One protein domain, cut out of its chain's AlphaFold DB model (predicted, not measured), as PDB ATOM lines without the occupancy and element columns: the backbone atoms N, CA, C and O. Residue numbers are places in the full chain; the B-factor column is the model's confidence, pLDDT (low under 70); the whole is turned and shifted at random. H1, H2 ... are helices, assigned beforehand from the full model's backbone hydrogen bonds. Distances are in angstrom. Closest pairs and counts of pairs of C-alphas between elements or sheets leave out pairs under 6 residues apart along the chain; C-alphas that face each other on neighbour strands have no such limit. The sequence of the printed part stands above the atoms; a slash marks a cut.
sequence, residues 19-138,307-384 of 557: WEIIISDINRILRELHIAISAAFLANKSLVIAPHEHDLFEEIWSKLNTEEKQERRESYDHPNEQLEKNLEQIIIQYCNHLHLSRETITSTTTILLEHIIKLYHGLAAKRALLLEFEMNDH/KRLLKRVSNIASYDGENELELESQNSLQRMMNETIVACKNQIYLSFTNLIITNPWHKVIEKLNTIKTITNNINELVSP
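This is residues 19 to 138 and 307 to 384 of the 557 residues of an uncharacterized protein of Gammaproteobacteria bacterium RIFCSPHIGHO2_12_FULL_37_34 (UniProt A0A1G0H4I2). This is an elongated bundle of helices lying lengthwise: H1, H5, H7 and a row of H8 and H9 set end to end make its four corners, and H2 runs along H1 and H5. The short H3 packs on H5, H4 slants away after it, and H6 packs on H5, H7 and H9 at one end. The printed part has 198 residues with nine named helices, H1 to H9 in order, and no named strand: the class is all helix. It is compact, with a radius of gyration of the C-alphas of 18.1 A, and spans 59 by 36 by 30 A.

H1, residues 19 to 43, and H2, residues 52 to 73, form a helical hairpin and touch, the closest C-alphas being those of Phe 41 and His 54, 5.1 A apart. H3, residues 80 to 85, touches the hub H5, residues 107 to 130, at Glu 84 and Glu 114, closest C-alphas 6.2 A apart. H4, residues 87 to 97, only just touches H5, with 3 pairs of C-alphas within 8 A, the closest those of Leu 87 and Glu 114, 7.2 A apart. H5 also touches H1 at a shallow tilt of 16 degrees, opposite ways, closest C-alphas Ile 23 and Arg 127, 5.5 A. H6, residues 307 to 318, touches H5 through C-alphas 129 and 316, the closest, 6.4 A apart. H7, residues 329 to 350, touches H5, closest C-alphas His 115 and Thr 340, 5.3 A, and forms a helical hairpin with H8, residues 361 to 368. H9, residues 370 to 384, touches H7 at a shallow tilt of 5 degrees, opposite ways, closest C-alphas Gln 334 and Lys 372, 6.0 A. H1, H2, H5, H6, H7 and H9 form a bundle, helices packed together. Every O i to N i+4 pair is within hydrogen-bond range in H1, H4, H5, H6 and H8, against 15 of 18 in H2, 1 of 2 in H3, 16 of 18 in H7 and 10 of 11 in H9.

H1 begins at C-alpha 19, (140.552, 97.550, 131.986), and is 35.8 A long; H2 measures 34.1 A, H5 34.9 A, H7 32.8 A and H9 23.0 A. H9 ends at C-alpha 384, (143.255, 109.209, 125.354).

The farthest C-alphas, Val 48 and Lys 307, are 60.4 A apart. Residues 139 to 306 are not printed; C-alphas 138 and 307 are 14.0 A apart across the cut. Of the links printed whole, none is long. Residues 44 to 50, 67 to 84, 318 to 331 and 350 to 358 have pLDDT under 70.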
ATOM      1  N   TRP A  19     141.149  98.619 132.799       88.38
ATOM      2  CA  TRP A  19     140.552  97.550 131.986       88.38
ATOM      3  C   TRP A  19     140.141  96.323 132.816       88.38
ATOM      4  O   TRP A  19     139.132  95.698 132.505       88.38
ATOM      5  N   GLU A  20     140.854  95.999 133.900       89.19
ATOM      6  CA  GLU A  20     140.508  94.891 134.807       89.19
ATOM      7  C   GLU A  20     139.221  95.181 135.583       89.19
ATOM      8  O   GLU A  20     138.391  94.290 135.772       89.19
ATOM      9  N   ILE A  21     139.020  96.444 135.974       90.44
ATOM     10  CA  ILE A  21     137.778  96.908 136.604       90.44
ATOM     11  C   ILE A  21     136.607  96.720 135.632       90.44
ATOM     12  O   ILE A  21     135.589  96.135 136.000       90.44
ATOM     13  N   ILE A  22     136.777  97.128 134.369       91.12
ATOM     14  CA  ILE A  22     135.752  96.970 133.330       91.12
ATOM     15  C   ILE A  22     135.463  95.484 133.060       91.12
ATOM     16  O   ILE A  22     134.300  95.092 132.976       91.12
ATOM     17  N   ILE A  23     136.488  94.629 132.978       90.69
ATOM     18  CA  ILE A  23     136.319  93.173 132.833       90.69
ATOM     19  C   ILE A  23     135.515  92.599 134.006       90.69
ATOM     20  O   ILE A  23     134.611  91.784 133.802       90.69
ATOM     21  N   SER A  24     135.820  93.022 135.235       91.69
ATOM     22  CA  SER A  24     135.077  92.619 136.430       91.69
ATOM     23  C   SER A  24     133.611  93.058 136.362       91.69
ATOM     24  O   SER A  24     132.718  92.258 136.651       91.69
ATOM     25  N   ASP A  25     133.342  94.288 135.916       92.62
ATOM     26  CA  ASP A  25     131.983  94.797 135.724       92.62
ATOM     27  C   ASP A  25     131.218  94.020 134.642       92.62
ATOM     28  O   ASP A  25     130.045  93.697 134.849       92.62
ATOM     29  N   ILE A  26     131.877  93.646 133.536       91.81
ATOM     30  CA  ILE A  26     131.296  92.793 132.487       91.81
ATOM     31  C   ILE A  26     130.938  91.409 133.049       91.81
ATOM     32  O   ILE A  26     129.815  90.934 132.882       91.81
ATOM     33  N   ASN A  27     131.859  90.764 133.770       91.88
ATOM     34  CA  ASN A  27     131.598  89.457 134.382       91.88
ATOM     35  C   ASN A  27     130.439  89.527 135.390       91.88
ATOM     36  O   ASN A  27     129.590  88.634 135.437       91.88
ATOM     37  N   ARG A  28     130.390  90.599 136.196       94.19
ATOM     38  CA  ARG A  28     129.301  90.832 137.149       94.19
ATOM     39  C   ARG A  28     127.972  90.985 136.421       94.19
ATOM     40  O   ARG A  28     127.013  90.320 136.808       94.19
ATOM     41  N   ILE A  29     127.902  91.827 135.388       94.12
ATOM     42  CA  ILE A  29     126.626  92.105 134.725       94.12
ATOM     43  C   ILE A  29     126.095  90.893 133.966       94.12
ATOM     44  O   ILE A  29     124.899  90.634 134.037       94.12
ATOM     45  N   LEU A  30     126.960  90.097 133.326       92.88
ATOM     46  CA  LEU A  30     126.550  88.850 132.674       92.88
ATOM     47  C   LEU A  30     125.893  87.893 133.678       92.88
ATOM     48  O   LEU A  30     124.794  87.399 133.442       92.88
ATOM     49  N   ARG A  31     126.507  87.702 134.853       93.62
ATOM     50  CA  ARG A  31     125.928  86.879 135.925       93.62
ATOM     51  C   ARG A  31     124.607  87.450 136.451       93.62
ATOM     52  O   ARG A  31     123.670  86.698 136.707       93.62
ATOM     53  N   GLU A  32     124.530  88.760 136.668       94.38
ATOM     54  CA  GLU A  32     123.312  89.398 137.179       94.38
ATOM     55  C   GLU A  32     122.160  89.352 136.169       94.38
ATOM     56  O   GLU A  32     121.016  89.144 136.574       94.38
ATOM     57  N   LEU A  33     122.459  89.492 134.873       94.44
ATOM     58  CA  LEU A  33     121.489  89.346 133.790       94.44
ATOM     59  C   LEU A  33     120.977  87.913 133.688       94.44
ATOM     60  O   LEU A  33     119.766  87.741 133.622       94.44
ATOM     61  N   HIS A  34     121.855  86.904 133.768       94.62
ATOM     62  CA  HIS A  34     121.443  85.493 133.804       94.62
ATOM     63  C   HIS A  34     120.380  85.252 134.877       94.62
ATOM     64  O   HIS A  34     119.274  84.811 134.580       94.62
ATOM     65  N   ILE A  35     120.690  85.636 136.120       93.88
ATOM     66  CA  ILE A  35     119.810  85.439 137.279       93.88
ATOM     67  C   ILE A  35     118.491  86.207 137.106       93.88
ATOM     68  O   ILE A  35     117.422  85.684 137.424       93.88
ATOM     69  N   ALA A  36     118.550  87.458 136.642       92.25
ATOM     70  CA  ALA A  36     117.366  88.301 136.508       92.25
ATOM     71  C   ALA A  36     116.436  87.830 135.379       92.25
ATOM     72  O   ALA A  36     115.223  87.799 135.578       92.25
ATOM     73  N   ILE A  37     116.991  87.450 134.226       92.25
ATOM     74  CA  ILE A  37     116.229  86.973 133.066       92.25
ATOM     75  C   ILE A  37     115.630  85.591 133.356       92.25
ATOM     76  O   ILE A  37     114.439  85.393 133.124       92.25
ATOM     77  N   SER A  38     116.407  84.682 133.953       91.38
ATOM     78  CA  SER A  38     115.933  83.367 134.411       91.38
ATOM     79  C   SER A  38     114.715  83.501 135.333       91.38
ATOM     80  O   SER A  38     113.645  82.938 135.085       91.38
ATOM     81  N   ALA A  39     114.826  84.363 136.353       88.12
ATOM     82  CA  ALA A  39     113.729  84.648 137.271       88.12
ATOM     83  C   ALA A  39     112.514  85.292 136.576       88.12
ATOM     84  O   ALA A  39     111.378  85.028 136.971       88.12
ATOM     85  N   ALA A  40     112.728  86.121 135.548       88.12
ATOM     86  CA  ALA A  40     111.649  86.763 134.806       88.12
ATOM     87  C   ALA A  40     110.860  85.777 133.936       88.12
ATOM     88  O   ALA A  40     109.627  85.809 133.961       88.12
ATOM     89  N   PHE A  41     111.537  84.848 133.255       87.25
ATOM     90  CA  PHE A  41     110.868  83.764 132.531       87.25
ATOM     91  C   PHE A  41     110.113  82.811 133.475       87.25
ATOM     92  O   PHE A  41     109.001  82.393 133.157       87.25
ATOM     93  N   LEU A  42     110.648  82.514 134.668       83.69
ATOM     94  CA  LEU A  42     109.956  81.679 135.665       83.69
ATOM     95  C   LEU A  42     108.688  82.328 136.233       83.69
ATOM     96  O   LEU A  42     107.709  81.637 136.518       83.69
ATOM     97  N   ALA A  43     108.716  83.645 136.430       76.12
ATOM     98  CA  ALA A  43     107.650  84.386 137.092       76.12
ATOM     99  C   ALA A  43     106.471  84.747 136.181       76.12
ATOM    100  O   ALA A  43     105.406  85.094 136.689       76.12
ATOM    101  N   ASN A  44     106.611  84.639 134.855       64.88
ATOM    102  CA  ASN A  44     105.544  84.940 133.893       64.88
ATOM    103  C   ASN A  44     104.424  83.870 133.856       64.88
ATOM    104  O   ASN A  44     103.714  83.722 132.864       64.88
ATOM    105  N   LYS A  45     104.263  83.091 134.933       59.53
ATOM    106  CA  LYS A  45     103.395  81.915 134.984       59.53
ATOM    107  C   LYS A  45     102.068  82.147 135.693       59.53
ATOM    108  O   LYS A  45     102.012  82.633 136.821       59.53
ATOM    109  N   SER A  46     101.016  81.605 135.077       49.69
ATOM    110  CA  SER A  46      99.925  80.953 135.802       49.69
ATOM    111  C   SER A  46     100.378  79.541 136.219       49.69
ATOM    112  O   SER A  46     101.151  78.892 135.515       49.69
ATOM    113  N   LEU A  47      99.928  79.061 137.381       47.44
ATOM    114  CA  LEU A  47     100.392  77.850 138.088       47.44
ATOM    115  C   LEU A  47     100.308  76.496 137.326       47.44
ATOM    116  O   LEU A  47     100.570  75.463 137.934       47.44
ATOM    117  N   VAL A  48      99.949  76.456 136.035       44.75
ATOM    118  CA  VAL A  48      99.480  75.229 135.351       44.75
ATOM    119  C   VAL A  48     100.346  74.771 134.155       44.75
ATOM    120  O   VAL A  48     100.184  73.641 133.710       44.75
ATOM    121  N   ILE A  49     101.303  75.563 133.645       56.16
ATOM    122  CA  ILE A  49     102.067  75.215 132.417       56.16
ATOM    123  C   ILE A  49     103.574  75.034 132.700       56.16
ATOM    124  O   ILE A  49     104.172  75.754 133.511       56.16
ATOM    125  N   ALA A  50     104.201  74.046 132.048       61.50
ATOM    126  CA  ALA A  50     105.639  73.765 132.123       61.50
ATOM    127  C   ALA A  50     106.504  74.959 131.627       61.50
ATOM    128  O   ALA A  50     106.073  75.698 130.746       61.50
ATOM    129  N   PRO A  51     107.692  75.217 132.225       76.31
ATOM    130  CA  PRO A  51     108.505  76.429 132.001       76.31
ATOM    131  C   PRO A  51     109.313  76.428 130.687       76.31
ATOM    132  O   PRO A  51     110.482  76.787 130.693       76.31
ATOM    133  N   HIS A  52     108.714  76.074 129.550       84.31
ATOM    134  CA  HIS A  52     109.459  75.852 128.300       84.31
ATOM    135  C   HIS A  52     110.318  77.042 127.833       84.31
ATOM    136  O   HIS A  52     111.435  76.840 127.373       84.31
ATOM    137  N   GLU A  53     109.845  78.283 127.991       85.56
ATOM    138  CA  GLU A  53     110.627  79.482 127.637       85.56
ATOM    139  C   GLU A  53     111.838  79.695 128.561       85.56
ATOM    140  O   GLU A  53     112.902  80.106 128.101       85.56
ATOM    141  N   HIS A  54     111.696  79.375 129.851       88.88
ATOM    142  CA  HIS A  54     112.801  79.405 130.811       88.88
ATOM    143  C   HIS A  54     113.815  78.298 130.518       88.88
ATOM    144  O   HIS A  54     115.010  78.564 130.477       88.88
ATOM    145  N   ASP A  55     113.352  77.070 130.284       87.69
ATOM    146  CA  ASP A  55     114.241  75.929 130.053       87.69
ATOM    147  C   ASP A  55     115.042  76.110 128.752       87.69
ATOM    148  O   ASP A  55     116.239  75.829 128.714       87.69
ATOM    149  N   LEU A  56     114.408  76.665 127.712       89.44
ATOM    150  CA  LEU A  56     115.078  77.069 126.477       89.44
ATOM    151  C   LEU A  56     116.102  78.192 126.717       89.44
ATOM    152  O   LEU A  56     117.204  78.142 126.171       89.44
ATOM    153  N   PHE A  57     115.766  79.200 127.530       92.06
ATOM    154  CA  PHE A  57     116.705  80.261 127.899       92.06
ATOM    155  C   PHE A  57     117.938  79.705 128.625       92.06
ATOM    156  O   PHE A  57     119.057  80.062 128.262       92.06
ATOM    157  N   GLU A  58     117.762  78.811 129.601       92.31
ATOM    158  CA  GLU A  58     118.879  78.179 130.317       92.31
ATOM    159  C   GLU A  58     119.755  77.333 129.380       92.31
ATOM    160  O   GLU A  58     120.984  77.367 129.481       92.31
ATOM    161  N   GLU A  59     119.152  76.622 128.420       88.81
ATOM    162  CA  GLU A  59     119.898  75.870 127.405       88.81
ATOM    163  C   GLU A  59     120.744  76.799 126.519       88.81
ATOM    164  O   GLU A  59     121.940  76.558 126.325       88.81
ATOM    165  N   ILE A  60     120.148  77.885 126.016       89.75
ATOM    166  CA  ILE A  60     120.845  78.899 125.213       89.75
ATOM    167  C   ILE A  60     121.973  79.536 126.031       89.75
ATOM    168  O   ILE A  60     123.108  79.615 125.564       89.75
ATOM    169  N   TRP A  61     121.701  79.931 127.276       90.62
ATOM    170  CA  TRP A  61     122.690  80.558 128.151       90.62
ATOM    171  C   TRP A  61     123.862  79.622 128.474       90.62
ATOM    172  O   TRP A  61     125.022  80.045 128.512       90.62
ATOM    173  N   SER A  62     123.598  78.326 128.665       87.75
ATOM    174  CA  SER A  62     124.645  77.319 128.861       87.75
ATOM    175  C   SER A  62     125.527  77.148 127.620       87.75
ATOM    176  O   SER A  62     126.741  76.967 127.760       87.75
ATOM    177  N   LYS A  63     124.946  77.208 126.414       85.00
ATOM    178  CA  LYS A  63     125.705  77.146 125.155       85.00
ATOM    179  C   LYS A  63     126.620  78.365 125.005       85.00
ATOM    180  O   LYS A  63     127.824  78.176 124.841       85.00
ATOM    181  N   LEU A  64     126.098  79.573 125.239       83.25
ATOM    182  CA  LEU A  64     126.873  80.826 125.216       83.25
ATOM    183  C   LEU A  64     128.094  80.786 126.161       83.25
ATOM    184  O   LEU A  64     129.208  81.134 125.773       83.25
ATOM    185  N   ASN A  65     127.928  80.275 127.387       79.81
ATOM    186  CA  ASN A  65     129.036  80.131 128.347       79.81
ATOM    187  C   ASN A  65     130.064  79.048 127.969       79.81
ATOM    188  O   ASN A  65     131.183  79.043 128.495       79.81
ATOM    189  N   THR A  66     129.676  78.070 127.148       74.06
ATOM    190  CA  THR A  66     130.553  76.967 126.728       74.06
ATOM    191  C   THR A  66     131.420  77.390 125.548       74.06
ATOM    192  O   THR A  66     132.624  77.126 125.565       74.06
ATOM    193  N   GLU A  67     130.837  78.102 124.583       63.84
ATOM    194  CA  GLU A  67     131.542  78.647 123.416       63.84
ATOM    195  C   GLU A  67     132.600  79.680 123.837       63.84
ATOM    196  O   GLU A  67     133.767  79.546 123.463       63.84
ATOM    197  N   GLU A  68     132.282  80.577 124.783       58.53
ATOM    198  CA  GLU A  68     133.249  81.548 125.335       58.53
ATOM    199  C   GLU A  68     134.521  80.888 125.924       58.53
ATOM    200  O   GLU A  68     135.618  81.456 125.901       58.53
ATOM    201  N   LYS A  69     134.411  79.674 126.483       57.69
ATOM    202  CA  LYS A  69     135.554  78.965 127.093       57.69
ATOM    203  C   LYS A  69     136.464  78.295 126.066       57.69
ATOM    204  O   LYS A  69     137.647  78.110 126.358       57.69
ATOM    205  N   GLN A  70     135.931  77.908 124.908       53.69
ATOM    206  CA  GLN A  70     136.684  77.225 123.851       53.69
ATOM    207  C   GLN A  70     137.451  78.221 122.961       53.69
ATOM    208  O   GLN A  70     138.567  77.922 122.539       53.69
ATOM    209  N   GLU A  71     136.924  79.434 122.780       50.78
ATOM    210  CA  GLU A  71     137.448  80.480 121.883       50.78
ATOM    211  C   GLU A  71     138.719  81.202 122.365       50.78
ATOM    212  O   GLU A  71     139.367  81.896 121.587       50.78
ATOM    213  N   ARG A  72     139.180  80.990 123.609       50.44
ATOM    214  CA  ARG A  72     140.468  81.545 124.095       50.44
ATOM    215  C   ARG A  72     141.709  81.069 123.310       50.44
ATOM    216  O   ARG A  72     142.822  81.394 123.722       50.44
ATOM    217  N   ARG A  73     141.571  80.252 122.258       43.00
ATOM    218  CA  ARG A  73     142.702  79.598 121.582       43.00
ATOM    219  C   ARG A  73     142.888  79.927 120.102       43.00
ATOM    220  O   ARG A  73     144.037  79.889 119.678       43.00
ATOM    221  N   GLU A  74     141.866  80.289 119.331       37.38
ATOM    222  CA  GLU A  74     142.016  80.509 117.882       37.38
ATOM    223  C   GLU A  74     141.008  81.565 117.400       37.38
ATOM    224  O   GLU A  74     139.830  81.426 117.685       37.38
ATOM    225  N   SER A  75     141.504  82.618 116.730       39.41
ATOM    226  CA  SER A  75     140.796  83.644 115.930       39.41
ATOM    227  C   SER A  75     139.351  84.007 116.329       39.41
ATOM    228  O   SER A  75     138.435  83.222 116.124       39.41
ATOM    229  N   TYR A  76     139.123  85.253 116.765       46.06
ATOM    230  CA  TYR A  76     137.812  85.830 117.145       46.06
ATOM    231  C   TYR A  76     136.773  85.975 116.006       46.06
ATOM    232  O   TYR A  76     135.830  86.755 116.125       46.06
ATOM    233  N   ASP A  77     136.910  85.203 114.933       40.41
ATOM    234  CA  ASP A  77     135.958  85.150 113.832       40.41
ATOM    235  C   ASP A  77     135.112  83.861 113.937       40.41
ATOM    236  O   ASP A  77     135.581  82.755 113.672       40.41
ATOM    237  N   HIS A  78     133.827  84.038 114.271       48.28
ATOM    238  CA  HIS A  78     132.688  83.220 113.803       48.28
ATOM    239  C   HIS A  78     132.286  81.849 114.428       48.28
ATOM    240  O   HIS A  78     131.842  80.970 113.676       48.28
ATOM    241  N   PRO A  79     132.243  81.659 115.762       44.06
ATOM    242  CA  PRO A  79     131.347  80.632 116.345       44.06
ATOM    243  C   PRO A  79     130.044  81.211 116.922       44.06
ATOM    244  O   PRO A  79     128.963  80.760 116.555       44.06
ATOM    245  N   ASN A  80     130.112  82.293 117.695       48.41
ATOM    246  CA  ASN A  80     128.943  82.903 118.350       48.41
ATOM    247  C   ASN A  80     127.877  83.475 117.375       48.41
ATOM    248  O   ASN A  80     126.675  83.402 117.634       48.41
ATOM    249  N   GLU A  81     128.265  83.952 116.184       52.84
ATOM    250  CA  GLU A  81     127.301  84.303 115.121       52.84
ATOM    251  C   GLU A  81     126.445  83.108 114.661       52.84
ATOM    252  O   GLU A  81     125.348  83.303 114.133       52.84
ATOM    253  N   GLN A  82     126.915  81.869 114.847       61.31
ATOM    254  CA  GLN A  82     126.162  80.673 114.476       61.31
ATOM    255  C   GLN A  82     124.965  80.461 115.405       61.31
ATOM    256  O   GLN A  82     123.935  79.981 114.946       61.31
ATOM    257  N   LEU A  83     125.052  80.840 116.681       67.50
ATOM    258  CA  LEU A  83     123.959  80.674 117.643       67.50
ATOM    259  C   LEU A  83     122.796  81.625 117.359       67.50
ATOM    260  O   LEU A  83     121.638  81.216 117.415       67.50
ATOM    261  N   GLU A  84     123.105  82.866 116.981       66.56
ATOM    262  CA  GLU A  84     122.113  83.833 116.510       66.56
ATOM    263  C   GLU A  84     121.480  83.371 115.187       66.56
ATOM    264  O   GLU A  84     120.259  83.243 115.093       66.56
ATOM    265  N   LYS A  85     122.307  83.030 114.186       71.50
ATOM    266  CA  LYS A  85     121.851  82.572 112.859       71.50
ATOM    267  C   LYS A  85     121.061  81.253 112.919       71.50
ATOM    268  O   LYS A  85     120.212  81.019 112.059       71.50
ATOM    269  N   ASN A  86     121.297  80.414 113.931       79.69
ATOM    270  CA  ASN A  86     120.625  79.123 114.121       79.69
ATOM    271  C   ASN A  86     119.565  79.127 115.234       79.69
ATOM    272  O   ASN A  86     119.010  78.064 115.520       79.69
ATOM    273  N   LEU A  87     119.238  80.272 115.849       85.56
ATOM    274  CA  LEU A  87     118.288  80.339 116.968       85.56
ATOM    275  C   LEU A  87     116.949  79.671 116.627       85.56
ATOM    276  O   LEU A  87     116.442  78.863 117.400       85.56
ATOM    277  N   GLU A  88     116.411  79.934 115.437       86.50
ATOM    278  CA  GLU A  88     115.158  79.321 114.986       86.50
ATOM    279  C   GLU A  88     115.265  77.791 114.877       86.50
ATOM    280  O   GLU A  88     114.364  77.066 115.295       86.50
ATOM    281  N   GLN A  89     116.398  77.279 114.387       85.06
ATOM    282  CA  GLN A  89     116.641  75.838 114.316       85.06
ATOM    283  C   GLN A  89     116.766  75.217 115.712       85.06
ATOM    284  O   GLN A  89     116.236  74.130 115.932       85.06
ATOM    285  N   ILE A  90     117.408  75.907 116.661       86.38
ATOM    286  CA  ILE A  90     117.506  75.476 118.065       86.38
ATOM    287  C   ILE A  90     116.109  75.390 118.685       86.38
ATOM    288  O   ILE A  90     115.780  74.387 119.317       86.38
ATOM    289  N   ILE A  91     115.253  76.388 118.449       86.81
ATOM    290  CA  ILE A  91     113.871  76.387 118.949       86.81
ATOM    291  C   ILE A  91     113.070  75.227 118.342       86.81
ATOM    292  O   ILE A  91     112.363  74.523 119.065       86.81
ATOM    293  N   ILE A  92     113.193  74.994 117.031       86.56
ATOM    294  CA  ILE A  92     112.537  73.870 116.347       86.56
ATOM    295  C   ILE A  92     113.011  72.532 116.929       86.56
ATOM    296  O   ILE A  92     112.188  71.661 117.214       86.56
ATOM    297  N   GLN A  93     114.316  72.360 117.144       86.25
ATOM    298  CA  GLN A  93     114.884  71.144 117.734       86.25
ATOM    299  C   GLN A  93     114.400  70.922 119.171       86.25
ATOM    300  O   GLN A  93     113.998  69.806 119.500       86.25
ATOM    301  N   TYR A  94     114.368  71.973 119.993       87.94
ATOM    302  CA  TYR A  94     113.843  71.931 121.357       87.94
ATOM    303  C   TYR A  94     112.363  71.507 121.381       87.94
ATOM    304  O   TYR A  94     111.988  70.582 122.105       87.94
ATOM    305  N   CYS A  95     111.526  72.114 120.529       86.38
ATOM    306  CA  CYS A  95     110.105  71.766 120.428       86.38
ATOM    307  C   CYS A  95     109.911  70.317 119.959       86.38
ATOM    308  O   CYS A  95     109.116  69.584 120.544       86.38
ATOM    309  N   ASN A  96     110.674  69.875 118.956       87.50
ATOM    310  CA  ASN A  96     110.620  68.501 118.453       87.50
ATOM    311  C   ASN A  96     111.041  67.477 119.518       87.50
ATOM    312  O   ASN A  96     110.398  66.436 119.641       87.50
ATOM    313  N   HIS A  97     112.093  67.769 120.291       87.69
ATOM    314  CA  HIS A  97     112.598  66.888 121.347       87.69
ATOM    315  C   HIS A  97     111.572  66.664 122.465       87.69
ATOM    316  O   HIS A  97     111.454  65.556 122.982       87.69
ATOM    317  N   LEU A  98     110.803  67.701 122.807       85.56
ATOM    318  CA  LEU A  98     109.777  67.652 123.851       85.56
ATOM    319  C   LEU A  98     108.362  67.369 123.317       85.56
ATOM    320  O   LEU A  98     107.402  67.435 124.082       85.56
ATOM    321  N   HIS A  99     108.223  67.049 122.026       84.44
ATOM    322  CA  HIS A  99     106.937  66.830 121.351       84.44
ATOM    323  C   HIS A  99     105.945  68.005 121.496       84.44
ATOM    324  O   HIS A  99     104.737  67.806 121.636       84.44
ATOM    325  N   LEU A 100     106.454  69.238 121.452       84.94
ATOM    326  CA  LEU A 100     105.688  70.483 121.538       84.94
ATOM    327  C   LEU A 100     105.414  71.064 120.143       84.94
ATOM    328  O   LEU A 100     106.201  70.885 119.213       84.94
ATOM    329  N   SER A 101     104.329  71.835 120.002       85.44
ATOM    330  CA  SER A 101     104.137  72.686 118.816       85.44
ATOM    331  C   SER A 101     105.181  73.805 118.802       85.44
ATOM    332  O   SER A 101     105.464  74.382 119.855       85.44
ATOM    333  N   ARG A 102     105.696  74.186 117.624       83.88
ATOM    334  CA  ARG A 102     106.605  75.342 117.474       83.88
ATOM    335  C   ARG A 102     105.999  76.631 118.036       83.88
ATOM    336  O   ARG A 102     106.728  77.462 118.566       83.88
ATOM    337  N   GLU A 103     104.679  76.771 117.969       82.81
ATOM    338  CA  GLU A 103     103.933  77.929 118.481       82.81
ATOM    339  C   GLU A 103     103.988  78.064 120.013       82.81
ATOM    340  O   GLU A 103     103.658  79.121 120.542       82.81
ATOM    341  N   THR A 104     104.449  77.026 120.728       82.44
ATOM    342  CA  THR A 104     104.652  77.052 122.189       82.44
ATOM    343  C   THR A 104     105.672  78.116 122.604       82.44
ATOM    344  O   THR A 104     105.551  78.688 123.682       82.44
ATOM    345  N   ILE A 105     106.660  78.404 121.748       85.31
ATOM    346  CA  ILE A 105     107.613  79.502 121.938       85.31
ATOM    347  C   ILE A 105     107.163  80.680 121.074       85.31
ATOM    348  O   ILE A 105     107.195  80.611 119.842       85.31
ATOM    349  N   THR A 106     106.736  81.769 121.711       83.88
ATOM    350  CA  THR A 106     106.164  82.913 120.988       83.88
ATOM    351  C   THR A 106     107.214  83.662 120.164       83.88
ATOM    352  O   THR A 106     108.400  83.673 120.497       83.88
ATOM    353  N   SER A 107     106.774  84.376 119.122       83.06
ATOM    354  CA  SER A 107     107.653  85.259 118.340       83.06
ATOM    355  C   SER A 107     108.306  86.350 119.198       83.06
ATOM    356  O   SER A 107     109.453  86.715 118.958       83.06
ATOM    357  N   THR A 108     107.613  86.833 120.236       83.00
ATOM    358  CA  THR A 108     108.158  87.844 121.158       83.00
ATOM    359  C   THR A 108     109.287  87.264 122.009       83.00
ATOM    360  O   THR A 108     110.286  87.938 122.255       83.00
ATOM    361  N   THR A 109     109.166  86.001 122.418       86.50
ATOM    362  CA  THR A 109     110.226  85.274 123.126       86.50
ATOM    363  C   THR A 109     111.411  84.987 122.210       86.50
ATOM    364  O   THR A 109     112.545  85.214 122.619       86.50
ATOM    365  N   THR A 110     111.178  84.588 120.955       87.88
ATOM    366  CA  THR A 110     112.251  84.417 119.960       87.88
ATOM    367  C   THR A 110     113.048  85.712 119.752       87.88
ATOM    368  O   THR A 110     114.268  85.690 119.876       87.88
ATOM    369  N   ILE A 111     112.372  86.848 119.535       88.00
ATOM    370  CA  ILE A 111     113.018  88.166 119.373       88.00
ATOM    371  C   ILE A 111     113.817  88.554 120.624       88.00
ATOM    372  O   ILE A 111     114.933  89.062 120.537       88.00
ATOM    373  N   LEU A 112     113.265  88.314 121.815       89.31
ATOM    374  CA  LEU A 112     113.968  88.618 123.056       89.31
ATOM    375  C   LEU A 112     115.231  87.763 123.227       89.31
ATOM    376  O   LEU A 112     116.273  88.300 123.600       89.31
ATOM    377  N   LEU A 113     115.153  86.460 122.946       90.50
ATOM    378  CA  LEU A 113     116.308  85.561 122.992       90.50
ATOM    379  C   LEU A 113     117.390  86.001 122.000       90.50
ATOM    380  O   LEU A 113     118.559  86.038 122.372       90.50
ATOM    381  N   GLU A 114     117.010  86.421 120.793       88.38
ATOM    382  CA  GLU A 114     117.935  86.979 119.800       88.38
ATOM    383  C   GLU A 114     118.681  88.209 120.344       88.38
ATOM    384  O   GLU A 114     119.911  88.265 120.310       88.38
ATOM    385  N   HIS A 115     117.963  89.174 120.926       88.94
ATOM    386  CA  HIS A 115     118.592  90.361 121.510       88.94
ATOM    387  C   HIS A 115     119.455  90.046 122.739       88.94
ATOM    388  O   HIS A 115     120.450  90.732 122.971       88.94
ATOM    389  N   ILE A 116     119.102  89.033 123.533       90.44
ATOM    390  CA  ILE A 116     119.927  88.576 124.661       90.44
ATOM    391  C   ILE A 116     121.233  87.955 124.156       90.44
ATOM    392  O   ILE A 116     122.295  88.271 124.693       90.44
ATOM    393  N   ILE A 117     121.163  87.114 123.120       87.62
ATOM    394  CA  ILE A 117     122.328  86.498 122.474       87.62
ATOM    395  C   ILE A 117     123.264  87.590 121.935       87.62
ATOM    396  O   ILE A 117     124.438  87.627 122.306       87.62
ATOM    397  N   LYS A 118     122.732  88.550 121.164       83.81
ATOM    398  CA  LYS A 118     123.486  89.712 120.651       83.81
ATOM    399  C   LYS A 118     124.202  90.475 121.761       83.81
ATOM    400  O   LYS A 118     125.397  90.750 121.674       83.81
ATOM    401  N   LEU A 119     123.481  90.785 122.838       87.62
ATOM    402  CA  LEU A 119     124.031  91.528 123.966       87.62
ATOM    403  C   LEU A 119     125.133  90.752 124.700       87.62
ATOM    404  O   LEU A 119     126.151  91.344 125.067       87.62
ATOM    405  N   TYR A 120     124.946  89.443 124.901       89.00
ATOM    406  CA  TYR A 120     125.965  88.567 125.480       89.00
ATOM    407  C   TYR A 120     127.243  88.610 124.640       89.00
ATOM    408  O   TYR A 120     128.321  88.850 125.184       89.00
ATOM    409  N   HIS A 121     127.123  88.457 123.319       80.62
ATOM    410  CA  HIS A 121     128.263  88.500 122.402       80.62
ATOM    411  C   HIS A 121     128.990  89.840 122.452       80.62
ATOM    412  O   HIS A 121     130.212  89.868 122.591       80.62
ATOM    413  N   GLY A 122     128.253  90.954 122.417       79.56
ATOM    414  CA  GLY A 122     128.842  92.287 122.526       79.56
ATOM    415  C   GLY A 122     129.665  92.463 123.806       79.56
ATOM    416  O   GLY A 122     130.786  92.973 123.766       79.56
ATOM    417  N   LEU A 123     129.147  91.995 124.946       86.38
ATOM    418  CA  LEU A 123     129.853  92.039 126.230       86.38
ATOM    419  C   LEU A 123     131.076  91.109 126.258       86.38
ATOM    420  O   LEU A 123     132.152  91.524 126.697       86.38
ATOM    421  N   ALA A 124     130.932  89.874 125.776       82.25
ATOM    422  CA  ALA A 124     132.008  88.889 125.730       82.25
ATOM    423  C   ALA A 124     133.164  89.347 124.825       82.25
ATOM    424  O   ALA A 124     134.324  89.269 125.232       82.25
ATOM    425  N   ALA A 125     132.856  89.917 123.658       78.19
ATOM    426  CA  ALA A 125     133.840  90.447 122.720       78.19
ATOM    427  C   ALA A 125     134.612  91.644 123.297       78.19
ATOM    428  O   ALA A 125     135.843  91.678 123.244       78.19
ATOM    429  N   LYS A 126     133.928  92.610 123.931       81.12
ATOM    430  CA  LYS A 126     134.626  93.731 124.589       81.12
ATOM    431  C   LYS A 126     135.510  93.242 125.735       81.12
ATOM    432  O   LYS A 126     136.643  93.696 125.859       81.12
ATOM    433  N   ARG A 127     135.048  92.274 126.534       86.00
ATOM    434  CA  ARG A 127     135.873  91.637 127.574       86.00
ATOM    435  C   ARG A 127     137.110  90.954 126.994       86.00
ATOM    436  O   ARG A 127     138.189  91.097 127.556       86.00
ATOM    437  N   ALA A 128     136.953  90.213 125.905       79.19
ATOM    438  CA  ALA A 128     138.043  89.554 125.199       79.19
ATOM    439  C   ALA A 128     139.126  90.543 124.749       79.19
ATOM    440  O   ALA A 128     140.295  90.354 125.073       79.19
ATOM    441  N   LEU A 129     138.734  91.636 124.091       79.12
ATOM    442  CA  LEU A 129     139.670  92.672 123.647       79.12
ATOM    443  C   LEU A 129     140.376  93.368 124.822       79.12
ATOM    444  O   LEU A 129     141.562  93.682 124.742       79.12
ATOM    445  N   LEU A 130     139.671  93.583 125.938       85.50
ATOM    446  CA  LEU A 130     140.254  94.159 127.156       85.50
ATOM    447  C   LEU A 130     141.266  93.221 127.832       85.50
ATOM    448  O   LEU A 130     142.186  93.703 128.483       85.50
ATOM    449  N   LEU A 131     141.128  91.897 127.681       85.25
ATOM    450  CA  LEU A 131     142.093  90.924 128.211       85.25
ATOM    451  C   LEU A 131     143.444  90.966 127.481       85.25
ATOM    452  O   LEU A 131     144.422  90.429 127.996       85.25
ATOM    453  N   GLU A 132     143.511  91.593 126.306       82.06
ATOM    454  CA  GLU A 132     144.755  91.754 125.553       82.06
ATOM    455  C   GLU A 132     145.613  92.940 126.027       82.06
ATOM    456  O   GLU A 132     146.728  93.107 125.525       82.06
ATOM    457  N   PHE A 133     145.110  93.772 126.950       82.19
ATOM    458  CA  PHE A 133     145.872  94.881 127.528       82.19
ATOM    459  C   PHE A 133     146.932  94.383 128.509       82.19
ATOM    460  O   PHE A 133     146.673  93.571 129.398       82.19
ATOM    461  N   GLU A 134     148.137  94.921 128.363       81.69
ATOM    462  CA  GLU A 134     149.278  94.640 129.226       81.69
ATOM    463  C   GLU A 134     149.495  95.782 130.227       81.69
ATOM    464  O   GLU A 134     149.153  96.933 129.963       81.69
ATOM    465  N   MET A 135     150.141  95.498 131.363       77.75
ATOM    466  CA  MET A 135     150.397  96.509 132.403       77.75
ATOM    467  C   MET A 135     151.141  97.751 131.888       77.75
ATOM    468  O   MET A 135     150.948  98.840 132.410       77.75
ATOM    469  N   ASN A 136     151.967  97.606 130.848       76.44
ATOM    470  CA  ASN A 136     152.774  98.696 130.293       76.44
ATOM    471  C   ASN A 136     152.050  99.531 129.223       76.44
ATOM    472  O   ASN A 136     152.629 100.500 128.717       76.44
ATOM    473  N   ASP A 137     150.804  99.184 128.883       78.62
ATOM    474  CA  ASP A 137     150.008  99.793 127.813       78.62
ATOM    475  C   ASP A 137     149.443 101.164 128.212       78.62
ATOM    476  O   ASP A 137     148.254 101.448 128.087       78.62
ATOM    477  N   HIS A 138     150.303 102.057 128.693       77.81
ATOM    478  CA  HIS A 138     149.950 103.410 129.094       77.81
ATOM    479  C   HIS A 138     150.099 104.412 127.944       77.81
ATOM    480  O   HIS A 138     151.025 104.348 127.136       77.81
ATOM    481  N   LYS A 307     152.620  99.127 117.106       83.38
ATOM    482  CA  LYS A 307     151.682  98.645 116.091       83.38
ATOM    483  C   LYS A 307     150.590  97.764 116.695       83.38
ATOM    484  O   LYS A 307     149.428  97.988 116.358       83.38
ATOM    485  N   ARG A 308     150.957  96.797 117.543       82.88
ATOM    486  CA  ARG A 308     150.020  95.891 118.226       82.88
ATOM    487  C   ARG A 308     149.121  96.649 119.192       82.88
ATOM    488  O   ARG A 308     147.909  96.530 119.076       82.88
ATOM    489  N   LEU A 309     149.694  97.486 120.052       82.50
ATOM    490  CA  LEU A 309     148.942  98.267 121.030       82.50
ATOM    491  C   LEU A 309     147.902  99.178 120.363       82.50
ATOM    492  O   LEU A 309     146.721  99.110 120.688       82.50
ATOM    493  N   LEU A 310     148.300  99.960 119.357       83.06
ATOM    494  CA  LEU A 310     147.357 100.819 118.635       83.06
ATOM    495  C   LEU A 310     146.321 100.019 117.830       83.06
ATOM    496  O   LEU A 310     145.199 100.480 117.668       83.06
ATOM    497  N   LYS A 311     146.648  98.802 117.369       82.50
ATOM    498  CA  LYS A 311     145.654  97.901 116.764       82.50
ATOM    499  C   LYS A 311     144.626  97.432 117.798       82.50
ATOM    500  O   LYS A 311     143.441  97.450 117.494       82.50
ATOM    501  N   ARG A 312     145.049  97.071 119.015       78.75
ATOM    502  CA  ARG A 312     144.138  96.706 120.120       78.75
ATOM    503  C   ARG A 312     143.196  97.856 120.466       78.75
ATOM    504  O   ARG A 312     141.985  97.669 120.484       78.75
ATOM    505  N   VAL A 313     143.747  99.055 120.663       82.00
ATOM    506  CA  VAL A 313     142.975 100.286 120.910       82.00
ATOM    507  C   VAL A 313     141.969 100.530 119.787       82.00
ATOM    508  O   VAL A 313     140.791 100.743 120.066       82.00
ATOM    509  N   SER A 314     142.425 100.464 118.531       78.50
ATOM    510  CA  SER A 314     141.561 100.611 117.361       78.50
ATOM    511  C   SER A 314     140.440  99.583 117.395       78.50
ATOM    512  O   SER A 314     139.294  99.976 117.296       78.50
ATOM    513  N   ASN A 315     140.735  98.301 117.624       75.75
ATOM    514  CA  ASN A 315     139.724  97.248 117.689       75.75
ATOM    515  C   ASN A 315     138.711  97.480 118.819       75.75
ATOM    516  O   ASN A 315     137.529  97.226 118.638       75.75
ATOM    517  N   ILE A 316     139.109  97.993 119.985       76.81
ATOM    518  CA  ILE A 316     138.131  98.326 121.034       76.81
ATOM    519  C   ILE A 316     137.239  99.492 120.593       76.81
ATOM    520  O   ILE A 316     136.024  99.434 120.812       76.81
ATOM    521  N   ALA A 317     137.827 100.500 119.939       71.06
ATOM    522  CA  ALA A 317     137.117 101.654 119.391       71.06
ATOM    523  C   ALA A 317     136.204 101.299 118.198       71.06
ATOM    524  O   ALA A 317     135.156 101.922 118.030       71.06
ATOM    525  N   SER A 318     136.606 100.323 117.377       58.75
ATOM    526  CA  SER A 318     136.048 100.041 116.049       58.75
ATOM    527  C   SER A 318     135.360  98.686 115.906       58.75
ATOM    528  O   SER A 318     134.735  98.476 114.877       58.75
ATOM    529  N   TYR A 319     135.488  97.749 116.856       51.69
ATOM    530  CA  TYR A 319     134.778  96.467 116.794       51.69
ATOM    531  C   TYR A 319     133.281  96.716 116.960       51.69
ATOM    532  O   TYR A 319     132.784  96.807 118.089       51.69
ATOM    533  N   ASP A 320     132.663  96.846 115.792       49.44
ATOM    534  CA  ASP A 320     131.359  96.376 115.357       49.44
ATOM    535  C   ASP A 320     131.618  95.498 114.128       49.44
ATOM    536  O   ASP A 320     132.511  95.803 113.337       49.44
ATOM    537  N   GLY A 321     130.908  94.374 114.013       38.94
ATOM    538  CA  GLY A 321     131.069  93.419 112.914       38.94
ATOM    539  C   GLY A 321     131.109  94.104 111.542       38.94
ATOM    540  O   GLY A 321     130.362  95.041 111.291       38.94
ATOM    541  N   GLU A 322     132.042  93.633 110.720       41.72
ATOM    542  CA  GLU A 322     132.411  94.054 109.365       41.72
ATOM    543  C   GLU A 322     131.568  95.155 108.678       41.72
ATOM    544  O   GLU A 322     130.444  94.923 108.237       41.72
ATOM    545  N   ASN A 323     132.254  96.276 108.423       34.22
ATOM    546  CA  ASN A 323     132.055  97.292 107.376       34.22
ATOM    547  C   ASN A 323     131.516  98.679 107.769       34.22
ATOM    548  O   ASN A 323     130.468  98.846 108.374       34.22
ATOM    549  N   GLU A 324     132.279  99.644 107.238       30.11
ATOM    550  CA  GLU A 324     131.945 101.012 106.834       30.11
ATOM    551  C   GLU A 324     131.609 102.052 107.912       30.11
ATOM    552  O   GLU A 324     130.515 102.111 108.443       30.11
ATOM    553  N   LEU A 325     132.596 102.945 108.087       34.66
ATOM    554  CA  LEU A 325     132.469 104.406 108.137       34.66
ATOM    555  C   LEU A 325     131.539 105.045 109.189       34.66
ATOM    556  O   LEU A 325     130.359 104.766 109.297       34.66
ATOM    557  N   GLU A 326     132.122 106.065 109.828       30.53
ATOM    558  CA  GLU A 326     131.476 107.132 110.603       30.53
ATOM    559  C   GLU A 326     130.977 106.758 111.999       30.53
ATOM    560  O   GLU A 326     129.913 106.189 112.145       30.53
ATOM    561  N   LEU A 327     131.738 107.180 113.024       34.12
ATOM    562  CA  LEU A 327     131.309 107.750 114.320       34.12
ATOM    563  C   LEU A 327     130.178 107.093 115.164       34.12
ATOM    564  O   LEU A 327     129.915 107.566 116.269       34.12
ATOM    565  N   GLU A 328     129.551 106.006 114.726       36.97
ATOM    566  CA  GLU A 328     128.450 105.293 115.378       36.97
ATOM    567  C   GLU A 328     128.925 104.011 116.096       36.97
ATOM    568  O   GLU A 328     128.172 103.442 116.889       36.97
ATOM    569  N   SER A 329     130.199 103.618 115.932       45.19
ATOM    570  CA  SER A 329     130.784 102.371 116.471       45.19
ATOM    571  C   SER A 329     130.875 102.296 118.002       45.19
ATOM    572  O   SER A 329     130.999 101.225 118.592       45.19
ATOM    573  N   GLN A 330     130.798 103.438 118.692       49.28
ATOM    574  CA  GLN A 330     130.792 103.490 120.161       49.28
ATOM    575  C   GLN A 330     129.403 103.205 120.754       49.28
ATOM    576  O   GLN A 330     129.281 102.942 121.953       49.28
ATOM    577  N   ASN A 331     128.355 103.216 119.924       61.19
ATOM    578  CA  ASN A 331     126.971 103.067 120.358       61.19
ATOM    579  C   ASN A 331     126.425 101.647 120.210       61.19
ATOM    580  O   ASN A 331     125.271 101.440 120.560       61.19
ATOM    581  N   SER A 332     127.180 100.649 119.746       71.75
ATOM    582  CA  SER A 332     126.612  99.318 119.486       71.75
ATOM    583  C   SER A 332     126.197  98.551 120.732       71.75
ATOM    584  O   SER A 332     125.087  98.035 120.778       71.75
ATOM    585  N   LEU A 333     127.029  98.522 121.778       79.88
ATOM    586  CA  LEU A 333     126.669  97.898 123.056       79.88
ATOM    587  C   LEU A 333     125.475  98.616 123.695       79.88
ATOM    588  O   LEU A 333     124.581  97.984 124.256       79.88
ATOM    589  N   GLN A 334     125.428  99.941 123.549       83.75
ATOM    590  CA  GLN A 334     124.320 100.766 124.013       83.75
ATOM    591  C   GLN A 334     123.054 100.576 123.157       83.75
ATOM    592  O   GLN A 334     121.948 100.593 123.693       83.75
ATOM    593  N   ARG A 335     123.193 100.350 121.848       83.56
ATOM    594  CA  ARG A 335     122.112 100.029 120.908       83.56
ATOM    595  C   ARG A 335     121.541  98.653 121.219       83.56
ATOM    596  O   ARG A 335     120.342  98.564 121.448       83.56
ATOM    597  N   MET A 336     122.390  97.632 121.347       86.38
ATOM    598  CA  MET A 336     122.000  96.284 121.772       86.38
ATOM    599  C   MET A 336     121.273  96.337 123.116       86.38
ATOM    600  O   MET A 336     120.171  95.818 123.232       86.38
ATOM    601  N   MET A 337     121.817  97.059 124.103       90.38
ATOM    602  CA  MET A 337     121.144  97.293 125.384       90.38
ATOM    603  C   MET A 337     119.750  97.918 125.194       90.38
ATOM    604  O   MET A 337     118.783  97.434 125.780       90.38
ATOM    605  N   ASN A 338     119.625  98.980 124.392       88.81
ATOM    606  CA  ASN A 338     118.344  99.648 124.141       88.81
ATOM    607  C   ASN A 338     117.330  98.716 123.459       88.81
ATOM    608  O   ASN A 338     116.166  98.693 123.858       88.81
ATOM    609  N   GLU A 339     117.762  97.930 122.473       88.31
ATOM    610  CA  GLU A 339     116.936  96.936 121.782       88.31
ATOM    611  C   GLU A 339     116.460  95.838 122.744       88.31
ATOM    612  O   GLU A 339     115.262  95.552 122.811       88.31
ATOM    613  N   THR A 340     117.352  95.296 123.583       90.19
ATOM    614  CA  THR A 340     116.980  94.324 124.624       90.19
ATOM    615  C   THR A 340     115.998  94.933 125.629       90.19
ATOM    616  O   THR A 340     115.044  94.267 126.036       90.19
ATOM    617  N   ILE A 341     116.167  96.206 126.011       91.38
ATOM    618  CA  ILE A 341     115.216  96.917 126.883       91.38
ATOM    619  C   ILE A 341     113.838  97.018 126.217       91.38
ATOM    620  O   ILE A 341     112.827  96.811 126.891       91.38
ATOM    621  N   VAL A 342     113.769  97.328 124.920       89.31
ATOM    622  CA  VAL A 342     112.500  97.377 124.171       89.31
ATOM    623  C   VAL A 342     111.834  95.999 124.153       89.31
ATOM    624  O   VAL A 342     110.649  95.899 124.471       89.31
ATOM    625  N   ALA A 343     112.593  94.932 123.890       87.50
ATOM    626  CA  ALA A 343     112.077  93.564 123.932       87.50
ATOM    627  C   ALA A 343     111.565  93.174 125.336       87.50
ATOM    628  O   ALA A 343     110.481  92.603 125.463       87.50
ATOM    629  N   CYS A 344     112.271  93.562 126.404       87.25
ATOM    630  CA  CYS A 344     111.818  93.358 127.785       87.25
ATOM    631  C   CYS A 344     110.530  94.138 128.097       87.25
ATOM    632  O   CYS A 344     109.640  93.623 128.771       87.25
ATOM    633  N   LYS A 345     110.388  95.372 127.596       85.56
ATOM    634  CA  LYS A 345     109.151  96.159 127.757       85.56
ATOM    635  C   LYS A 345     107.962  95.497 127.063       85.56
ATOM    636  O   LYS A 345     106.873  95.493 127.626       85.56
ATOM    637  N   ASN A 346     108.168  94.887 125.896       83.06
ATOM    638  CA  ASN A 346     107.123  94.117 125.219       83.06
ATOM    639  C   ASN A 346     106.670  92.909 126.056       83.06
ATOM    640  O   ASN A 346     105.472  92.650 126.136       83.06
ATOM    641  N   GLN A 347     107.587  92.238 126.764       79.94
ATOM    642  CA  GLN A 347     107.224  91.180 127.719       79.94
ATOM    643  C   GLN A 347     106.429  91.704 128.921       79.94
ATOM    644  O   GLN A 347     105.520  91.025 129.398       79.94
ATOM    645  N   ILE A 348     106.731  92.920 129.398       76.88
ATOM    646  CA  ILE A 348     105.924  93.576 130.435       76.88
ATOM    647  C   ILE A 348     104.496  93.745 129.926       76.88
ATOM    648  O   ILE A 348     103.605  93.216 130.578       76.88
ATOM    649  N   TYR A 349     104.311  94.366 128.749       72.00
ATOM    650  CA  TYR A 349     102.998  94.631 128.138       72.00
ATOM    651  C   TYR A 349     102.140  93.375 127.918       72.00
ATOM    652  O   TYR A 349     100.911  93.445 127.991       72.00
ATOM    653  N   LEU A 350     102.771  92.231 127.643       67.56
ATOM    654  CA  LEU A 350     102.092  90.947 127.443       67.56
ATOM    655  C   LEU A 350     101.791  90.204 128.755       67.56
ATOM    656  O   LEU A 350     101.010  89.253 128.755       67.56
ATOM    657  N   SER A 351     102.375  90.619 129.882       62.03
ATOM    658  CA  SER A 351     102.161  89.973 131.176       62.03
ATOM    659  C   SER A 351     100.838  90.406 131.815       62.03
ATOM    660  O   SER A 351     100.522  91.592 131.911       62.03
ATOM    661  N   PHE A 352     100.096  89.457 132.395       55.91
ATOM    662  CA  PHE A 352      98.896  89.739 133.206       55.91
ATOM    663  C   PHE A 352      99.174  90.670 134.407       55.91
ATOM    664  O   PHE A 352      98.247  91.246 134.972       55.91
ATOM    665  N   THR A 353     100.445  90.851 134.780       54.75
ATOM    666  CA  THR A 353     100.910  91.716 135.879       54.75
ATOM    667  C   THR A 353     101.313  93.131 135.435       54.75
ATOM    668  O   THR A 353     102.051  93.813 136.145       54.75
ATOM    669  N   ASN A 354     100.801  93.591 134.287       50.81
ATOM    670  CA  ASN A 354     101.041  94.897 133.648       50.81
ATOM    671  C   ASN A 354     101.081  96.139 134.570       50.81
ATOM    672  O   ASN A 354     101.708  97.137 134.228       50.81
ATOM    673  N   LEU A 355     100.408  96.101 135.726       48.28
ATOM    674  CA  LEU A 355     100.200  97.249 136.621       48.28
ATOM    675  C   LEU A 355     100.974  97.192 137.947       48.28
ATOM    676  O   LEU A 355     100.835  98.105 138.762       48.28
ATOM    677  N   ILE A 356     101.774  96.152 138.201       55.09
ATOM    678  CA  ILE A 356     102.452  95.991 139.494       55.09
ATOM    679  C   ILE A 356     103.948  96.280 139.332       55.09
ATOM    680  O   ILE A 356     104.638  95.633 138.547       55.09
ATOM    681  N   ILE A 357     104.464  97.212 140.140       55.22
ATOM    682  CA  ILE A 357     105.895  97.579 140.274       55.22
ATOM    683  C   ILE A 357     106.803  96.344 140.495       55.22
ATOM    684  O   ILE A 357     108.012  96.401 140.301       55.22
ATOM    685  N   THR A 358     106.223  95.198 140.856       65.38
ATOM    686  CA  THR A 358     106.900  93.923 141.099       65.38
ATOM    687  C   THR A 358     107.115  93.055 139.853       65.38
ATOM    688  O   THR A 358     107.603  91.939 140.017       65.38
ATOM    689  N   ASN A 359     106.756  93.485 138.629       76.88
ATOM    690  CA  ASN A 359     107.031  92.680 137.428       76.88
ATOM    691  C   ASN A 359     108.561  92.469 137.274       76.88
ATOM    692  O   ASN A 359     109.289  93.460 137.140       76.88
ATOM    693  N   PRO A 360     109.059  91.215 137.271       83.88
ATOM    694  CA  PRO A 360     110.494  90.909 137.278       83.88
ATOM    695  C   PRO A 360     111.293  91.453 136.090       83.88
ATOM    696  O   PRO A 360     112.494  91.687 136.228       83.88
ATOM    697  N   TRP A 361     110.647  91.738 134.957       86.88
ATOM    698  CA  TRP A 361     111.296  92.375 133.809       86.88
ATOM    699  C   TRP A 361     111.785  93.801 134.111       86.88
ATOM    700  O   TRP A 361     112.770  94.238 133.516       86.88
ATOM    701  N   HIS A 362     111.201  94.512 135.086       86.44
ATOM    702  CA  HIS A 362     111.746  95.802 135.540       86.44
ATOM    703  C   HIS A 362     113.147  95.648 136.141       86.44
ATOM    704  O   HIS A 362     114.015  96.485 135.897       86.44
ATOM    705  N   LYS A 363     113.397  94.549 136.867       88.38
ATOM    706  CA  LYS A 363     114.718  94.234 137.426       88.38
ATOM    707  C   LYS A 363     115.725  93.909 136.322       88.38
ATOM    708  O   LYS A 363     116.879  94.312 136.419       88.38
ATOM    709  N   VAL A 364     115.294  93.231 135.254       91.00
ATOM    710  CA  VAL A 364     116.130  92.999 134.062       91.00
ATOM    711  C   VAL A 364     116.530  94.333 133.425       91.00
ATOM    712  O   VAL A 364     117.712  94.563 133.188       91.00
ATOM    713  N   ILE A 365     115.577  95.249 133.225       90.62
ATOM    714  CA  ILE A 365     115.837  96.585 132.657       90.62
ATOM    715  C   ILE A 365     116.794  97.402 133.541       90.62
ATOM    716  O   ILE A 365     117.704  98.047 133.023       90.62
ATOM    717  N   GLU A 366     116.636  97.361 134.868       90.25
ATOM    718  CA  GLU A 366     117.560  98.007 135.812       90.25
ATOM    719  C   GLU A 366     119.000  97.509 135.618       90.25
ATOM    720  O   GLU A 366     119.930  98.311 135.526       90.25
ATOM    721  N   LYS A 367     119.183  96.189 135.479       92.56
ATOM    722  CA  LYS A 367     120.495  95.596 135.203       92.56
ATOM    723  C   LYS A 367     121.028  96.011 133.837       92.56
ATOM    724  O   LYS A 367     122.159  96.488 133.769       92.56
ATOM    725  N   LEU A 368     120.216  95.946 132.782       91.75
ATOM    726  CA  LEU A 368     120.609  96.383 131.437       91.75
ATOM    727  C   LEU A 368     121.154  97.818 131.430       91.75
ATOM    728  O   LEU A 368     122.186  98.063 130.818       91.75
ATOM    729  N   ASN A 369     120.571  98.742 132.200       88.69
ATOM    730  CA  ASN A 369     121.071 100.122 132.292       88.69
ATOM    731  C   ASN A 369     122.509 100.243 132.841       88.69
ATOM    732  O   ASN A 369     123.174 101.250 132.593       88.69
ATOM    733  N   THR A 370     123.027  99.230 133.543       88.06
ATOM    734  CA  THR A 370     124.426  99.198 134.011       88.06
ATOM    735  C   THR A 370     125.409  99.100 132.840       88.06
ATOM    736  O   THR A 370     126.526  99.610 132.931       88.06
ATOM    737  N   ILE A 371     124.986  98.529 131.707       89.31
ATOM    738  CA  ILE A 371     125.798  98.394 130.489       89.31
ATOM    739  C   ILE A 371     126.203  99.763 129.941       89.31
ATOM    740  O   ILE A 371     127.335  99.925 129.502       89.31
ATOM    741  N   LYS A 372     125.348 100.783 130.077       87.12
ATOM    742  CA  LYS A 372     125.695 102.167 129.724       87.12
ATOM    743  C   LYS A 372     126.939 102.665 130.471       87.12
ATOM    744  O   LYS A 372     127.771 103.357 129.895       87.12
ATOM    745  N   THR A 373     127.082 102.297 131.745       88.31
ATOM    746  CA  THR A 373     128.264 102.648 132.548       88.31
ATOM    747  C   THR A 373     129.507 101.922 132.037       88.31
ATOM    748  O   THR A 373     130.560 102.536 131.913       88.31
ATOM    749  N   ILE A 374     129.374 100.646 131.661       88.75
ATOM    750  CA  ILE A 374     130.460  99.864 131.049       88.75
ATOM    751  C   ILE A 374     130.909 100.512 129.732       88.75
ATOM    752  O   ILE A 374     132.104 100.723 129.542       88.75
ATOM    753  N   THR A 375     129.973 100.894 128.857       85.62
ATOM    754  CA  THR A 375     130.276 101.602 127.602       85.62
ATOM    755  C   THR A 375     131.019 102.913 127.857       85.62
ATOM    756  O   THR A 375     132.048 103.163 127.234       85.62
ATOM    757  N   ASN A 376     130.555 103.725 128.811       86.25
ATOM    758  CA  ASN A 376     131.223 104.979 129.165       86.25
ATOM    759  C   ASN A 376     132.653 104.749 129.676       86.25
ATOM    760  O   ASN A 376     133.568 105.438 129.237       86.25
ATOM    761  N   ASN A 377     132.862 103.756 130.543       88.25
ATOM    762  CA  ASN A 377     134.189 103.438 131.076       88.25
ATOM    763  C   ASN A 377     135.147 102.945 129.977       88.25
ATOM    764  O   ASN A 377     136.324 103.302 129.981       88.25
ATOM    765  N   ILE A 378     134.654 102.161 129.009       86.50
ATOM    766  CA  ILE A 378     135.433 101.761 127.824       86.50
ATOM    767  C   ILE A 378     135.824 102.995 126.999       86.50
ATOM    768  O   ILE A 378     136.975 103.115 126.581       86.50
ATOM    769  N   ASN A 379     134.901 103.938 126.803       82.56
ATOM    770  CA  ASN A 379     135.183 105.175 126.074       82.56
ATOM    771  C   ASN A 379     136.228 106.035 126.795       82.56
ATOM    772  O   ASN A 379     137.142 106.551 126.155       82.56
ATOM    773  N   GLU A 380     136.140 106.157 128.120       85.62
ATOM    774  CA  GLU A 380     137.138 106.868 128.927       85.62
ATOM    775  C   GLU A 380     138.518 106.200 128.876       85.62
ATOM    776  O   GLU A 380     139.530 106.899 128.838       85.62
ATOM    777  N   LEU A 381     138.569 104.864 128.822       86.62
ATOM    778  CA  LEU A 381     139.812 104.111 128.659       86.62
ATOM    779  C   LEU A 381     140.467 104.382 127.297       86.62
ATOM    780  O   LEU A 381     141.673 104.588 127.230       86.62
ATOM    781  N   VAL A 382     139.688 104.365 126.213       83.69
ATOM    782  CA  VAL A 382     140.204 104.413 124.832       83.69
ATOM    783  C   VAL A 382     140.430 105.839 124.330       83.69
ATOM    784  O   VAL A 382     141.369 106.073 123.571       83.69
ATOM    785  N   SER A 383     139.620 106.807 124.764       83.25
ATOM    786  CA  SER A 383     139.659 108.199 124.290       83.25
ATOM    787  C   SER A 383     141.059 108.840 124.295       83.25
ATOM    788  O   SER A 383     141.418 109.449 123.285       83.25
ATOM    789  N   PRO A 384     141.897 108.663 125.336       85.31
ATOM    790  CA  PRO A 384     143.255 109.209 125.354       85.31
ATOM    791  C   PRO A 384     144.177 108.676 124.251       85.31
ATOM    792  O   PRO A 384     145.165 109.322 123.916       85.31
TER     793      PRO A 384